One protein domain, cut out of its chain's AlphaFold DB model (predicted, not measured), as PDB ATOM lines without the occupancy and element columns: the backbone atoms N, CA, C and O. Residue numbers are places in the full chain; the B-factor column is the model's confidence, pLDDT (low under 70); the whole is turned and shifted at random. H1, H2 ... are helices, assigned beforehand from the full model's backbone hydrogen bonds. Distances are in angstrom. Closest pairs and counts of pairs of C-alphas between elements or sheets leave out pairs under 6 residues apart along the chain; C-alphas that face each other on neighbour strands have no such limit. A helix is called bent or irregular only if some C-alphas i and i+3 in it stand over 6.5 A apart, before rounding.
ATOM      1  N   GLY A 364     -58.088   6.875  42.997       78.31
ATOM      2  CA  GLY A 364     -57.142   7.115  41.923       78.31
ATOM      3  C   GLY A 364     -55.828   6.415  42.245       78.31
ATOM      4  O   GLY A 364     -55.253   6.601  43.324       78.31
ATOM      5  N   ASN A 365     -55.383   5.574  41.318       79.94
ATOM      6  CA  ASN A 365     -53.999   5.145  41.279       79.94
ATOM      7  C   ASN A 365     -53.233   6.185  40.474       79.94
ATOM      8  O   ASN A 365     -53.727   6.639  39.441       79.94
ATOM      9  N   VAL A 366     -52.056   6.569  40.947       68.62
ATOM     10  CA  VAL A 366     -51.240   7.550  40.246       68.62
ATOM     11  C   VAL A 366     -50.058   6.842  39.611       68.62
ATOM     12  O   VAL A 366     -49.121   6.483  40.323       68.62
ATOM     13  N   PRO A 367     -50.096   6.593  38.289       63.78
ATOM     14  CA  PRO A 367     -48.996   5.965  37.581       63.78
ATOM     15  C   PRO A 367     -47.932   7.023  37.284       63.78
ATOM     16  O   PRO A 367     -47.667   7.344  36.128       63.78
ATOM     17  N   PHE A 368     -47.334   7.607  38.321       75.62
ATOM     18  CA  PHE A 368     -46.126   8.394  38.120       75.62
ATOM     19  C   PHE A 368     -44.973   7.416  38.024       75.62
ATOM     20  O   PHE A 368     -44.436   6.952  39.022       75.62
ATOM     21  N   THR A 369     -44.662   7.045  36.794       88.94
ATOM     22  CA  THR A 369     -43.451   6.308  36.457       88.94
ATOM     23  C   THR A 369     -42.550   7.238  35.649       88.94
ATOM     24  O   THR A 369     -43.037   8.209  35.052       88.94
ATOM     25  N   ALA A 370     -41.245   6.983  35.602       91.06
ATOM     26  CA  ALA A 370     -40.344   7.842  34.834       91.06
ATOM     27  C   ALA A 370     -40.705   7.812  33.335       91.06
ATOM     28  O   ALA A 370     -40.692   8.849  32.671       91.06
ATOM     29  N   SER A 371     -41.162   6.666  32.816       90.38
ATOM     30  CA  SER A 371     -41.666   6.549  31.438       90.38
ATOM     31  C   SER A 371     -42.975   7.314  31.215       90.38
ATOM     32  O   SER A 371     -43.226   7.796  30.111       90.38
ATOM     33  N   PHE A 372     -43.841   7.444  32.228       90.44
ATOM     34  CA  PHE A 372     -45.025   8.305  32.138       90.44
ATOM     35  C   PHE A 372     -44.631   9.781  32.021       90.44
ATOM     36  O   PHE A 372     -45.145  10.470  31.143       90.44
ATOM     37  N   ILE A 373     -43.673  10.237  32.832       91.31
ATOM     38  CA  ILE A 373     -43.151  11.608  32.749       91.31
ATOM     39  C   ILE A 373     -42.499  11.856  31.384       91.31
ATOM     40  O   ILE A 373     -42.794  12.864  30.747       91.31
ATOM     41  N   LEU A 374     -41.703  10.916  30.866       90.56
ATOM     42  CA  LEU A 374     -41.126  11.028  29.522       90.56
ATOM     43  C   LEU A 374     -42.201  11.146  28.428       90.56
ATOM     44  O   LEU A 374     -42.075  11.975  27.525       90.56
ATOM     45  N   ARG A 375     -43.287  10.364  28.520       89.75
ATOM     46  CA  ARG A 375     -44.429  10.468  27.594       89.75
ATOM     47  C   ARG A 375     -45.126  11.819  27.693       89.75
ATOM     48  O   ARG A 375     -45.508  12.365  26.663       89.75
ATOM     49  N   LEU A 376     -45.244  12.375  28.897       88.88
ATOM     50  CA  LEU A 376     -45.801  13.709  29.112       88.88
ATOM     51  C   LEU A 376     -44.941  14.787  28.436       88.88
ATOM     52  O   LEU A 376     -45.466  15.612  27.695       88.88
ATOM     53  N   PHE A 377     -43.615  14.731  28.605       88.56
ATOM     54  CA  PHE A 377     -42.686  15.614  27.887       88.56
ATOM     55  C   PHE A 377     -42.723  15.403  26.369       88.56
ATOM     56  O   PHE A 377     -42.631  16.378  25.624       88.56
ATOM     57  N   SER A 378     -42.911  14.163  25.903       87.94
ATOM     58  CA  SER A 378     -43.076  13.864  24.474       87.94
ATOM     59  C   SER A 378     -44.358  14.455  23.901       87.94
ATOM     60  O   SER A 378     -44.337  14.996  22.801       87.94
ATOM     61  N   TYR A 379     -45.453  14.399  24.659       85.50
ATOM     62  CA  TYR A 379     -46.726  15.007  24.288       85.50
ATOM     63  C   TYR A 379     -46.620  16.536  24.204       85.50
ATOM     64  O   TYR A 379     -47.063  17.134  23.229       85.50
ATOM     65  N   VAL A 380     -45.962  17.163  25.185       84.31
ATOM     66  CA  VAL A 380     -45.749  18.621  25.219       84.31
ATOM     67  C   VAL A 380     -44.897  19.121  24.045       84.31
ATOM     68  O   VAL A 380     -45.099  20.237  23.571       84.31
ATOM     69  N   HIS A 381     -43.948  18.311  23.566       81.06
ATOM     70  CA  HIS A 381     -43.015  18.682  22.494       81.06
ATOM     71  C   HIS A 381     -43.324  18.014  21.147       81.06
ATOM     72  O   HIS A 381     -42.460  17.977  20.267       81.06
ATOM     73  N   GLN A 382     -44.532  17.474  20.968       74.00
ATOM     74  CA  GLN A 382     -44.905  16.790  19.734       74.00
ATOM     75  C   GLN A 382     -44.862  17.770  18.551       74.00
ATOM     76  O   GLN A 382     -45.611  18.747  18.504       74.00
ATOM     77  N   LYS A 383     -43.972  17.516  17.585       60.88
ATOM     78  CA  LYS A 383     -43.909  18.263  16.323       60.88
ATOM     79  C   LYS A 383     -44.944  17.681  15.361       60.88
ATOM     80  O   LYS A 383     -45.037  16.464  15.223       60.88
ATOM     81  N   THR A 384     -45.733  18.530  14.713       49.47
ATOM     82  CA  THR A 384     -46.582  18.106  13.595       49.47
ATOM     83  C   THR A 384     -45.726  17.859  12.368       49.47
ATOM     84  O   THR A 384     -45.050  18.781  11.906       49.47
ATOM     85  N   ASP A 385     -45.807  16.665  11.794       42.94
ATOM     86  CA  ASP A 385     -45.355  16.466  10.423       42.94
ATOM     87  C   ASP A 385     -46.282  17.233   9.471       42.94
ATOM     88  O   ASP A 385     -47.504  17.248   9.644       42.94
ATOM     89  N   PHE A 398     -62.521  19.393  19.447       47.28
ATOM     90  CA  PHE A 398     -62.484  20.507  20.406       47.28
ATOM     91  C   PHE A 398     -61.358  21.501  20.089       47.28
ATOM     92  O   PHE A 398     -61.522  22.707  20.271       47.28
ATOM     93  N   GLN A 399     -60.229  21.002  19.582       49.66
ATOM     94  CA  GLN A 399     -59.075  21.820  19.219       49.66
ATOM     95  C   GLN A 399     -59.363  22.700  17.995       49.66
ATOM     96  O   GLN A 399     -59.033  23.880  18.012       49.66
ATOM     97  N   SER A 400     -60.049  22.168  16.982       51.97
ATOM     98  CA  SER A 400     -60.476  22.883  15.777       51.97
ATOM     99  C   SER A 400     -61.407  24.046  16.107       51.97
ATOM    100  O   SER A 400     -61.258  25.118  15.530       51.97
ATOM    101  N   LEU A 401     -62.324  23.868  17.067       51.09
ATOM    102  CA  LEU A 401     -63.248  24.925  17.479       51.09
ATOM    103  C   LEU A 401     -62.528  26.070  18.218       51.09
ATOM    104  O   LEU A 401     -62.845  27.230  17.981       51.09
ATOM    105  N   LEU A 402     -61.526  25.773  19.059       51.38
ATOM    106  CA  LEU A 402     -60.733  26.810  19.740       51.38
ATOM    107  C   LEU A 402     -59.717  27.498  18.815       51.38
ATOM    108  O   LEU A 402     -59.518  28.708  18.927       51.38
ATOM    109  N   ILE A 403     -59.091  26.751  17.900       53.94
ATOM    110  CA  ILE A 403     -58.134  27.284  16.915       53.94
ATOM    111  C   ILE A 403     -58.838  28.242  15.941       53.94
ATOM    112  O   ILE A 403     -58.255  29.255  15.559       53.94
ATOM    113  N   LEU A 404     -60.104  27.977  15.590       48.72
ATOM    114  CA  LEU A 404     -60.894  28.862  14.729       48.72
ATOM    115  C   LEU A 404     -61.231  30.208  15.404       48.72
ATOM    116  O   LEU A 404     -61.373  31.215  14.717       48.72
ATOM    117  N   ILE A 405     -61.337  30.238  16.738       53.28
ATOM    118  CA  ILE A 405     -61.670  31.450  17.508       53.28
ATOM    119  C   ILE A 405     -60.425  32.324  17.749       53.28
ATOM    120  O   ILE A 405     -60.533  33.548  17.804       53.28
ATOM    121  N   PHE A 406     -59.233  31.725  17.846       49.81
ATOM    122  CA  PHE A 406     -57.992  32.432  18.172       49.81
ATOM    123  C   PHE A 406     -56.914  32.222  17.099       49.81
ATOM    124  O   PHE A 406     -56.037  31.370  17.229       49.81
ATOM    125  N   SER A 407     -56.924  33.046  16.047       45.75
ATOM    126  CA  SER A 407     -55.812  33.099  15.088       45.75
ATOM    127  C   SER A 407     -54.817  34.213  15.423       45.75
ATOM    128  O   SER A 407     -55.134  35.398  15.325       45.75
ATOM    129  N   LYS A 408     -53.598  33.801  15.795       46.75
ATOM    130  CA  LYS A 408     -52.289  34.272  15.292       46.75
ATOM    131  C   LYS A 408     -51.208  33.490  16.058       46.75
ATOM    132  O   LYS A 408     -50.952  33.776  17.220       46.75
ATOM    133  N   ASN A 409     -50.586  32.509  15.395       55.09
ATOM    134  CA  ASN A 409     -49.611  31.512  15.899       55.09
ATOM    135  C   ASN A 409     -50.200  30.196  16.437       55.09
ATOM    136  O   ASN A 409     -50.107  29.878  17.622       55.09
ATOM    137  N   GLU A 410     -50.691  29.368  15.515       55.16
ATOM    138  CA  GLU A 410     -51.172  28.000  15.755       55.16
ATOM    139  C   GLU A 410     -50.169  27.127  16.539       55.16
ATOM    140  O   GLU A 410     -50.545  26.418  17.473       55.16
ATOM    141  N   LEU A 411     -48.871  27.225  16.227       53.06
ATOM    142  CA  LEU A 411     -47.821  26.456  16.907       53.06
ATOM    143  C   LEU A 411     -47.620  26.896  18.368       53.06
ATOM    144  O   LEU A 411     -47.480  26.054  19.254       53.06
ATOM    145  N   MET A 412     -47.633  28.206  18.636       53.09
ATOM    146  CA  MET A 412     -47.433  28.737  19.990       53.09
ATOM    147  C   MET A 412     -48.645  28.436  20.881       53.09
ATOM    148  O   MET A 412     -48.480  28.004  22.023       53.09
ATOM    149  N   PHE A 413     -49.857  28.575  20.333       58.81
ATOM    150  CA  PHE A 413     -51.100  28.252  21.029       58.81
ATOM    151  C   PHE A 413     -51.181  26.761  21.393       58.81
ATOM    152  O   PHE A 413     -51.503  26.410  22.527       58.81
ATOM    153  N   ARG A 414     -50.803  25.862  20.476       57.59
ATOM    154  CA  ARG A 414     -50.807  24.412  20.731       57.59
ATOM    155  C   ARG A 414     -49.772  23.971  21.763       57.59
ATOM    156  O   ARG A 414     -50.081  23.127  22.606       57.59
ATOM    157  N   ILE A 415     -48.565  24.539  21.730       58.69
ATOM    158  CA  ILE A 415     -47.548  24.285  22.761       58.69
ATOM    159  C   ILE A 415     -48.044  24.794  24.123       58.69
ATOM    160  O   ILE A 415     -47.887  24.104  25.126       58.69
ATOM    161  N   SER A 416     -48.697  25.959  24.169       66.56
ATOM    162  CA  SER A 416     -49.304  26.479  25.401       66.56
ATOM    163  C   SER A 416     -50.394  25.544  25.939       66.56
ATOM    164  O   SER A 416     -50.372  25.174  27.109       66.56
ATOM    165  N   PHE A 417     -51.287  25.076  25.067       72.25
ATOM    166  CA  PHE A 417     -52.407  24.213  25.439       72.25
ATOM    167  C   PHE A 417     -51.970  22.822  25.929       72.25
ATOM    168  O   PHE A 417     -52.471  22.317  26.934       72.25
ATOM    169  N   THR A 418     -51.012  22.185  25.249       77.56
ATOM    170  CA  THR A 418     -50.489  20.863  25.656       77.56
ATOM    171  C   THR A 418     -49.744  20.932  26.990       77.56
ATOM    172  O   THR A 418     -49.878  20.022  27.812       77.56
ATOM    173  N   ARG A 419     -49.022  22.031  27.251       79.31
ATOM    174  CA  ARG A 419     -48.397  22.315  28.555       79.31
ATOM    175  C   ARG A 419     -49.432  22.488  29.655       79.31
ATOM    176  O   ARG A 419     -49.304  21.864  30.704       79.31
ATOM    177  N   GLU A 420     -50.459  23.292  29.412       78.44
ATOM    178  CA  GLU A 420     -51.536  23.530  30.375       78.44
ATOM    179  C   GLU A 420     -52.311  22.242  30.685       78.44
ATOM    180  O   GLU A 420     -52.590  21.939  31.845       78.44
ATOM    181  N   THR A 421     -52.551  21.411  29.669       82.44
ATOM    182  CA  THR A 421     -53.155  20.080  29.830       82.44
ATOM    183  C   THR A 421     -52.284  19.173  30.702       82.44
ATOM    184  O   THR A 421     -52.781  18.526  31.626       82.44
ATOM    185  N   ALA A 422     -50.973  19.139  30.445       84.56
ATOM    186  CA  ALA A 422     -50.026  18.346  31.221       84.56
ATOM    187  C   ALA A 422     -49.951  18.797  32.690       84.56
ATOM    188  O   ALA A 422     -49.957  17.958  33.591       84.56
ATOM    189  N   LEU A 423     -49.931  20.109  32.936       84.69
ATOM    190  CA  LEU A 423     -49.962  20.682  34.283       84.69
ATOM    191  C   LEU A 423     -51.272  20.349  34.999       84.69
ATOM    192  O   LEU A 423     -51.245  19.825  36.112       84.69
ATOM    193  N   THR A 424     -52.407  20.532  34.325       85.50
ATOM    194  CA  THR A 424     -53.734  20.205  34.864       85.50
ATOM    195  C   THR A 424     -53.828  18.732  35.257       85.50
ATOM    196  O   THR A 424     -54.380  18.412  36.308       85.50
ATOM    197  N   LEU A 425     -53.247  17.821  34.469       84.88
ATOM    198  CA  LEU A 425     -53.213  16.393  34.788       84.88
ATOM    199  C   LEU A 425     -52.431  16.095  36.077       84.88
ATOM    200  O   LEU A 425     -52.855  15.249  36.867       84.88
ATOM    201  N   LEU A 426     -51.304  16.778  36.301       84.81
ATOM    202  CA  LEU A 426     -50.488  16.614  37.510       84.81
ATOM    203  C   LEU A 426     -51.137  17.267  38.741       84.81
ATOM    204  O   LEU A 426     -51.048  16.719  39.840       84.81
ATOM    205  N   GLU A 427     -51.804  18.407  38.564       84.94
ATOM    206  CA  GLU A 427     -52.387  19.203  39.653       84.94
ATOM    207  C   GLU A 427     -53.796  18.765  40.058       84.94
ATOM    208  O   GLU A 427     -54.165  18.873  41.228       84.94
ATOM    209  N   ASN A 428     -54.569  18.230  39.112       85.38
ATOM    210  CA  ASN A 428     -55.975  17.867  39.293       85.38
ATOM    211  C   ASN A 428     -56.236  16.385  38.978       85.38
ATOM    212  O   ASN A 428     -57.316  16.009  38.523       85.38
ATOM    213  N   SER A 429     -55.250  15.514  39.228       84.38
ATOM    214  CA  SER A 429     -55.422  14.071  39.039       84.38
ATOM    215  C   SER A 429     -56.548  13.504  39.916       84.38
ATOM    216  O   SER A 429     -56.749  13.901  41.067       84.38
ATOM    217  N   PHE A 430     -57.238  12.476  39.418       85.69
ATOM    218  CA  PHE A 430     -58.278  11.774  40.180       85.69
ATOM    219  C   PHE A 430     -57.759  11.186  41.512       85.69
ATOM    220  O   PHE A 430     -58.503  11.034  42.483       85.69
ATOM    221  N   ALA A 431     -56.458  10.891  41.603       84.62
ATOM    222  CA  ALA A 431     -55.832  10.465  42.850       84.62
ATOM    223  C   ALA A 431     -55.791  11.569  43.913       84.62
ATOM    224  O   ALA A 431     -56.009  11.273  45.086       84.62
ATOM    225  N   LEU A 432     -55.562  12.823  43.512       85.06
ATOM    226  CA  LEU A 432     -55.620  13.978  44.411       85.06
ATOM    227  C   LEU A 432     -57.056  14.240  44.875       85.06
ATOM    228  O   LEU A 432     -57.273  14.524  46.049       85.06
ATOM    229  N   PHE A 433     -58.036  14.064  43.984       85.44
ATOM    230  CA  PHE A 433     -59.453  14.217  44.324       85.44
ATOM    231  C   PHE A 433     -59.937  13.160  45.330       85.44
ATOM    232  O   PHE A 433     -60.584  13.476  46.323       85.44
ATOM    233  N   THR A 434     -59.585  11.892  45.106       85.06
ATOM    234  CA  THR A 434     -60.014  10.773  45.969       85.06
ATOM    235  C   THR A 434     -59.271  10.688  47.304       85.06
ATOM    236  O   THR A 434     -59.668   9.911  48.172       85.06
ATOM    237  N   ARG A 435     -58.191  11.459  47.479       82.88
ATOM    238  CA  ARG A 435     -57.358  11.500  48.691       82.88
ATOM    239  C   ARG A 435     -57.253  12.929  49.232       82.88
ATOM    240  O   ARG A 435     -56.153  13.405  49.503       82.88
ATOM    241  N   SER A 436     -58.395  13.600  49.382       77.56
ATOM    242  CA  SER A 436     -58.481  15.003  49.813       77.56
ATOM    243  C   SER A 436     -57.748  15.285  51.131       77.56
ATOM    244  O   SER A 436     -57.040  16.283  51.223       77.56
ATOM    245  N   GLU A 437     -57.827  14.375  52.107       79.88
ATOM    246  CA  GLU A 437     -57.142  14.476  53.411       79.88
ATOM    247  C   GLU A 437     -55.610  14.543  53.300       79.88
ATOM    248  O   GLU A 437     -54.942  15.112  54.157       79.88
ATOM    249  N   MET A 438     -55.037  13.972  52.237       80.81
ATOM    250  CA  MET A 438     -53.594  13.947  51.986       80.81
ATOM    251  C   MET A 438     -53.218  14.732  50.728       80.81
ATOM    252  O   MET A 438     -52.150  14.493  50.163       80.81
ATOM    253  N   ARG A 439     -54.076  15.650  50.263       84.38
ATOM    254  CA  ARG A 439     -53.877  16.363  48.994       84.38
ATOM    255  C   ARG A 439     -52.518  17.055  48.940       84.38
ATOM    256  O   ARG A 439     -51.774  16.823  47.993       84.38
ATOM    257  N   ASP A 440     -52.166  17.817  49.969       86.06
ATOM    258  CA  ASP A 440     -50.914  18.584  49.997       86.06
ATOM    259  C   ASP A 440     -49.681  17.678  50.048       86.06
ATOM    260  O   ASP A 440     -48.689  17.914  49.356       86.06
ATOM    261  N   ALA A 441     -49.741  16.610  50.848       87.81
ATOM    262  CA  ALA A 441     -48.666  15.629  50.949       87.81
ATOM    263  C   ALA A 441     -48.473  14.879  49.624       87.81
ATOM    264  O   ALA A 441     -47.347  14.748  49.142       87.81
ATOM    265  N   LEU A 442     -49.570  14.448  48.997       86.00
ATOM    266  CA  LEU A 442     -49.542  13.780  47.704       86.00
ATOM    267  C   LEU A 442     -49.044  14.736  46.617       86.00
ATOM    268  O   LEU A 442     -48.153  14.372  45.866       86.00
ATOM    269  N   GLN A 443     -49.515  15.982  46.569       87.62
ATOM    270  CA  GLN A 443     -49.047  16.968  45.594       87.62
ATOM    271  C   GLN A 443     -47.544  17.255  45.742       87.62
ATOM    272  O   GLN A 443     -46.836  17.355  44.737       87.62
ATOM    273  N   LYS A 444     -47.021  17.318  46.975       88.94
ATOM    274  CA  LYS A 444     -45.572  17.394  47.230       88.94
ATOM    275  C   LYS A 444     -44.838  16.159  46.702       88.94
ATOM    276  O   LYS A 444     -43.823  16.312  46.027       88.94
ATOM    277  N   GLN A 445     -45.357  14.954  46.948       88.69
ATOM    278  CA  GLN A 445     -44.777  13.713  46.419       88.69
ATOM    279  C   GLN A 445     -44.748  13.699  44.887       88.69
ATOM    280  O   GLN A 445     -43.733  13.326  44.310       88.69
ATOM    281  N   ILE A 446     -45.812  14.162  44.227       88.31
ATOM    282  CA  ILE A 446     -45.889  14.260  42.761       88.31
ATOM    283  C   ILE A 446     -44.816  15.203  42.226       88.31
ATOM    284  O   ILE A 446     -44.106  14.856  41.281       88.31
ATOM    285  N   LYS A 447     -44.662  16.377  42.849       88.75
ATOM    286  CA  LYS A 447     -43.624  17.349  42.479       88.75
ATOM    287  C   LYS A 447     -42.224  16.756  42.638       88.75
ATOM    288  O   LYS A 447     -41.446  16.792  41.689       88.75
ATOM    289  N   LEU A 448     -41.922  16.160  43.792       91.19
ATOM    290  CA  LEU A 448     -40.621  15.534  44.058       91.19
ATOM    291  C   LEU A 448     -40.331  14.373  43.102       91.19
ATOM    292  O   LEU A 448     -39.237  14.292  42.552       91.19
ATOM    293  N   PHE A 449     -41.315  13.512  42.851       91.12
ATOM    294  CA  PHE A 449     -41.165  12.402  41.915       91.12
ATOM    295  C   PHE A 449     -40.964  12.887  40.475       91.12
ATOM    296  O   PHE A 449     -40.165  12.314  39.736       91.12
ATOM    297  N   THR A 450     -41.652  13.958  40.073       90.25
ATOM    298  CA  THR A 450     -41.469  14.572  38.750       90.25
ATOM    299  C   THR A 450     -40.059  15.138  38.611       90.25
ATOM    300  O   THR A 450     -39.400  14.878  37.608       90.25
ATOM    301  N   LEU A 451     -39.555  15.837  39.634       91.50
ATOM    302  CA  LEU A 451     -38.181  16.350  39.665       91.50
ATOM    303  C   LEU A 451     -37.151  15.220  39.573       91.50
ATOM    304  O   LEU A 451     -36.260  15.274  38.726       91.50
ATOM    305  N   PHE A 452     -37.318  14.172  40.384       94.12
ATOM    306  CA  PHE A 452     -36.488  12.971  40.329       94.12
ATOM    307  C   PHE A 452     -36.522  12.327  38.937       94.12
ATOM    308  O   PHE A 452     -35.476  12.030  38.368       94.12
ATOM    309  N   SER A 453     -37.711  12.165  38.353       93.50
ATOM    310  CA  SER A 453     -37.877  11.568  37.025       93.50
ATOM    311  C   SER A 453     -37.183  12.396  35.950       93.50
ATOM    312  O   SER A 453     -36.503  11.835  35.104       93.50
ATOM    313  N   VAL A 454     -37.297  13.727  35.988       92.62
ATOM    314  CA  VAL A 454     -36.603  14.612  35.040       92.62
ATOM    315  C   VAL A 454     -35.087  14.490  35.184       92.62
ATOM    316  O   VAL A 454     -34.393  14.392  34.173       92.62
ATOM    317  N   GLN A 455     -34.564  14.454  36.413       93.38
ATOM    318  CA  GLN A 455     -33.133  14.256  36.660       93.38
ATOM    319  C   GLN A 455     -32.652  12.896  36.144       93.38
ATOM    320  O   GLN A 455     -31.663  12.836  35.414       93.38
ATOM    321  N   LEU A 456     -33.384  11.821  36.447       93.31
ATOM    322  CA  LEU A 456     -33.087  10.475  35.964       93.31
ATOM    323  C   LEU A 456     -33.095  10.424  34.431       93.31
ATOM    324  O   LEU A 456     -32.127   9.984  33.820       93.31
ATOM    325  N   LEU A 457     -34.151  10.924  33.791       93.81
ATOM    326  CA  LEU A 457     -34.283  10.915  32.333       93.81
ATOM    327  C   LEU A 457     -33.195  11.750  31.639       93.81
ATOM    328  O   LEU A 457     -32.740  11.367  30.564       93.81
ATOM    329  N   ARG A 458     -32.743  12.851  32.251       92.81
ATOM    330  CA  ARG A 458     -31.583  13.618  31.769       92.81
ATOM    331  C   ARG A 458     -30.278  12.841  31.922       92.81
ATOM    332  O   ARG A 458     -29.490  12.824  30.986       92.81
ATOM    333  N   SER A 459     -30.075  12.160  33.052       91.56
ATOM    334  CA  SER A 459     -28.887  11.315  33.268       91.56
ATOM    335  C   SER A 459     -28.808  10.130  32.297       91.56
ATOM    336  O   SER A 459     -27.719   9.666  31.980       91.56
ATOM    337  N   LEU A 460     -29.956   9.674  31.788       91.56
ATOM    338  CA  LEU A 460     -30.068   8.642  30.753       91.56
ATOM    339  C   LEU A 460     -30.030   9.212  29.321       91.56
ATOM    340  O   LEU A 460     -30.283   8.489  28.361       91.56
ATOM    341  N   GLU A 461     -29.770  10.512  29.159       91.25
ATOM    342  CA  GLU A 461     -29.758  11.216  27.868       91.25
ATOM    343  C   GLU A 461     -31.077  11.126  27.071       91.25
ATOM    344  O   GLU A 461     -31.099  11.307  25.852       91.25
ATOM    345  N   LEU A 462     -32.197  10.870  27.756       91.38
ATOM    346  CA  LEU A 462     -33.533  10.759  27.158       91.38
ATOM    347  C   LEU A 462     -34.265  12.104  27.104       91.38
ATOM    348  O   LEU A 462     -35.205  12.261  26.328       91.38
ATOM    349  N   LEU A 463     -33.841  13.072  27.918       92.44
ATOM    350  CA  LEU A 463     -34.323  14.453  27.911       92.44
ATOM    351  C   LEU A 463     -33.144  15.418  27.801       92.44
ATOM    352  O   LEU A 463     -32.112  15.213  28.438       92.44
ATOM    353  N   ASN A 464     -33.317  16.502  27.047       88.62
ATOM    354  CA  ASN A 464     -32.358  17.605  27.029       88.62
ATOM    355  C   ASN A 464     -32.626  18.638  28.151       88.62
ATOM    356  O   ASN A 464     -33.557  18.513  28.956       88.62
ATOM    357  N   GLU A 465     -31.808  19.692  28.209       87.12
ATOM    358  CA  GLU A 465     -31.946  20.780  29.192       87.12
ATOM    359  C   GLU A 465     -33.276  21.536  29.082       87.12
ATOM    360  O   GLU A 465     -33.803  22.017  30.083       87.12
ATOM    361  N   LYS A 466     -33.869  21.581  27.886       83.62
ATOM    362  CA  LYS A 466     -35.175  22.206  27.634       83.62
ATOM    363  C   LYS A 466     -36.355  21.273  27.936       83.62
ATOM    364  O   LYS A 466     -37.497  21.717  27.909       83.62
ATOM    365  N   GLY A 467     -36.093  20.006  28.270       82.81
ATOM    366  CA  GLY A 467     -37.125  18.990  28.494       82.81
ATOM    367  C   GLY A 467     -37.673  18.376  27.203       82.81
ATOM    368  O   GLY A 467     -38.711  17.720  27.232       82.81
ATOM    369  N   GLU A 468     -36.998  18.566  26.073       87.31
ATOM    370  CA  GLU A 468     -37.351  17.901  24.821       87.31
ATOM    371  C   GLU A 468     -36.808  16.460  24.837       87.31
ATOM    372  O   GLU A 468     -35.655  16.245  25.243       87.31
ATOM    373  N   PRO A 469     -37.599  15.466  24.393       89.12
ATOM    374  CA  PRO A 469     -37.126  14.094  24.232       89.12
ATOM    375  C   PRO A 469     -35.945  14.001  23.259       89.12
ATOM    376  O   PRO A 469     -35.967  14.606  22.187       89.12
ATOM    377  N   LYS A 470     -34.929  13.207  23.613       86.94
ATOM    378  CA  LYS A 470     -33.705  13.005  22.822       86.94
ATOM    379  C   LYS A 470     -33.415  11.513  22.618       86.94
ATOM    380  O   LYS A 470     -33.798  10.668  23.427       86.94
ATOM    381  N   GLY A 471     -32.723  11.196  21.522       85.00
ATOM    382  CA  GLY A 471     -32.159   9.871  21.266       85.00
ATOM    383  C   GLY A 471     -33.229   8.783  21.226       85.00
ATOM    384  O   GLY A 471     -34.166   8.844  20.434       85.00
ATOM    385  N   MET A 472     -33.102   7.797  22.111       85.94
ATOM    386  CA  MET A 472     -33.981   6.626  22.168       85.94
ATOM    387  C   MET A 472     -35.239   6.835  23.032       85.94
ATOM    388  O   MET A 472     -35.929   5.868  23.360       85.94
ATOM    389  N   ALA A 473     -35.587   8.079  23.382       86.25
ATOM    390  CA  ALA A 473     -36.772   8.396  24.185       86.25
ATOM    391  C   ALA A 473     -38.080   7.823  23.611       86.25
ATOM    392  O   ALA A 473     -38.919   7.324  24.361       86.25
ATOM    393  N   SER A 474     -38.228   7.821  22.281       82.44
ATOM    394  CA  SER A 474     -39.389   7.220  21.609       82.44
ATOM    395  C   SER A 474     -39.538   5.728  21.944       82.44
ATOM    396  O   SER A 474     -40.625   5.262  22.289       82.44
ATOM    397  N   ILE A 475     -38.428   4.981  21.960       82.56
ATOM    398  CA  ILE A 475     -38.418   3.544  22.269       82.56
ATOM    399  C   ILE A 475     -38.864   3.303  23.719       82.56
ATOM    400  O   ILE A 475     -39.688   2.424  23.975       82.56
ATOM    401  N   VAL A 476     -38.395   4.120  24.666       86.00
ATOM    402  CA  VAL A 476     -38.822   4.045  26.078       86.00
ATOM    403  C   VAL A 476     -40.326   4.284  26.218       86.00
ATOM    404  O   VAL A 476     -40.994   3.551  26.951       86.00
ATOM    405  N   CYS A 477     -40.874   5.263  25.491       84.69
ATOM    406  CA  CYS A 477     -42.310   5.550  25.472       84.69
ATOM    407  C   CYS A 477     -43.131   4.349  24.972       84.69
ATOM    408  O   CYS A 477     -44.138   3.993  25.598       84.69
ATOM    409  N   HIS A 478     -42.677   3.685  23.903       82.19
ATOM    410  CA  HIS A 478     -43.310   2.474  23.370       82.19
ATOM    411  C   HIS A 478     -43.213   1.274  24.324       82.19
ATOM    412  O   HIS A 478     -44.154   0.488  24.419       82.19
ATOM    413  N   LEU A 479     -42.120   1.157  25.082       79.69
ATOM    414  CA  LEU A 479     -41.885   0.077  26.049       79.69
ATOM    415  C   LEU A 479     -42.335   0.417  27.484       79.69
ATOM    416  O   LEU A 479     -41.963  -0.277  28.429       79.69
ATOM    417  N   SER A 480     -43.151   1.461  27.668       80.38
ATOM    418  CA  SER A 480     -43.540   1.992  28.990       80.38
ATOM    419  C   SER A 480     -44.244   0.997  29.922       80.38
ATOM    420  O   SER A 480     -44.240   1.194  31.134       80.38
ATOM    421  N   ALA A 481     -44.816  -0.087  29.392       77.38
ATOM    422  CA  ALA A 481     -45.431  -1.148  30.194       77.38
ATOM    423  C   ALA A 481     -44.420  -1.995  30.995       77.38
ATOM    424  O   ALA A 481     -44.834  -2.744  31.876       77.38
ATOM    425  N   HIS A 482     -43.120  -1.893  30.694       79.31
ATOM    426  CA  HIS A 482     -42.073  -2.747  31.260       79.31
ATOM    427  C   HIS A 482     -41.025  -1.971  32.067       79.31
ATOM    428  O   HIS A 482     -39.845  -2.322  32.075       79.31
ATOM    429  N   GLU A 483     -41.431  -0.894  32.733       82.19
ATOM    430  CA  GLU A 483     -40.565  -0.179  33.674       82.19
ATOM    431  C   GLU A 483     -40.261  -1.046  34.914       82.19
ATOM    432  O   GLU A 483     -41.173  -1.704  35.420       82.19
ATOM    433  N   PRO A 484     -39.007  -1.085  35.422       86.31
ATOM    434  CA  PRO A 484     -37.826  -0.310  35.007       86.31
ATOM    435  C   PRO A 484     -36.972  -0.946  33.893       86.31
ATOM    436  O   PRO A 484     -35.980  -0.351  33.471       86.31
ATOM    437  N   GLY A 485     -37.329  -2.138  33.411       86.62
ATOM    438  CA  GLY A 485     -36.563  -2.886  32.409       86.62
ATOM    439  C   GLY A 485     -36.335  -2.128  31.101       86.62
ATOM    440  O   GLY A 485     -35.251  -2.204  30.531       86.62
TER     441      GLY A 485
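AT A GLANCE: This is residues 364 to 385 and 398 to 485 of the 562 residues of the protein "Helicase C-terminal domain-containing protein" of Anisakis simplex (UniProt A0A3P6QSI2). Three helices make a triangle: H3 and H5 spread from a corner where short H4 sits, and H1 spans between them, from the later part of H5 to H3. H6 packs on H1, and at the far end of the triangle residues 404 to 410, from the end of H2 to the first residue of H3, stick out. The printed part has 110 residues with six named helices, H1 to H6 in order, and no named strand: all helix. It is only just compact, close to loose, with a radius of gyration of the C-alphas of 15.6 A, and spans 40 by 38 by 24 A.

IN THESE COORDINATES: Find C-alpha 370 at (-40.344, 7.842, 34.834); from there H1 runs to residue 380, 15.4 A. After the cut come H2, residues 398 to 405, and H3, residues 410 to 427, 25.5 A. H4 is residues 430 to 434. H5, residues 436 to 459, 34.1 A, ends at (-28.887, 11.315, 33.268); it is irregular, with C-alphas 437 and 440 8.2 A apart, and has a kink of 31 degrees near residue 443. H6 is residues 473 to 478.

HOW THE PARTS SIT: Start at H1, the hub. It touches residues 415 to 422 of H3 at a shallow tilt of 31 degrees, opposite ways; the closest C-alphas, of Val 380 and Thr 418, are 5.3 A apart. Residues 450 to 457 of H5 touch it about perpendicular, at 84 degrees, closest at C-alphas 370 and 453, 5.0 A. H6 touches it only just about perpendicular, at 73 degrees, closest at C-alphas 375 and 477, 5.8 A. Packing is mostly crossed, only just: 1 of these 3 tilts is shallow. H4 touches residues 438 to 443 of H5, closest at C-alphas 432 and 439, 5.5 A. H2 is close to H3 but not clearly touching, C-alphas 403 and 410 being 7.1 A apart. Every O i to N i+4 pair is within hydrogen-bond range in H1, H3, H4 and H6; in H2 3 of 4 are, in H5 18 of 20.

THE WHOLE: The farthest C-alphas, of Ile 405 and Gly 485, are 45.1 A apart. Residues 386 to 397 are not printed; C-alphas 385 and 398 are 20.2 A apart across that cut. The link from H5 to H6 is long, 13 residues. Confidence is under 70 at residues 366 to 367, 383 to 385 and 398 to 416.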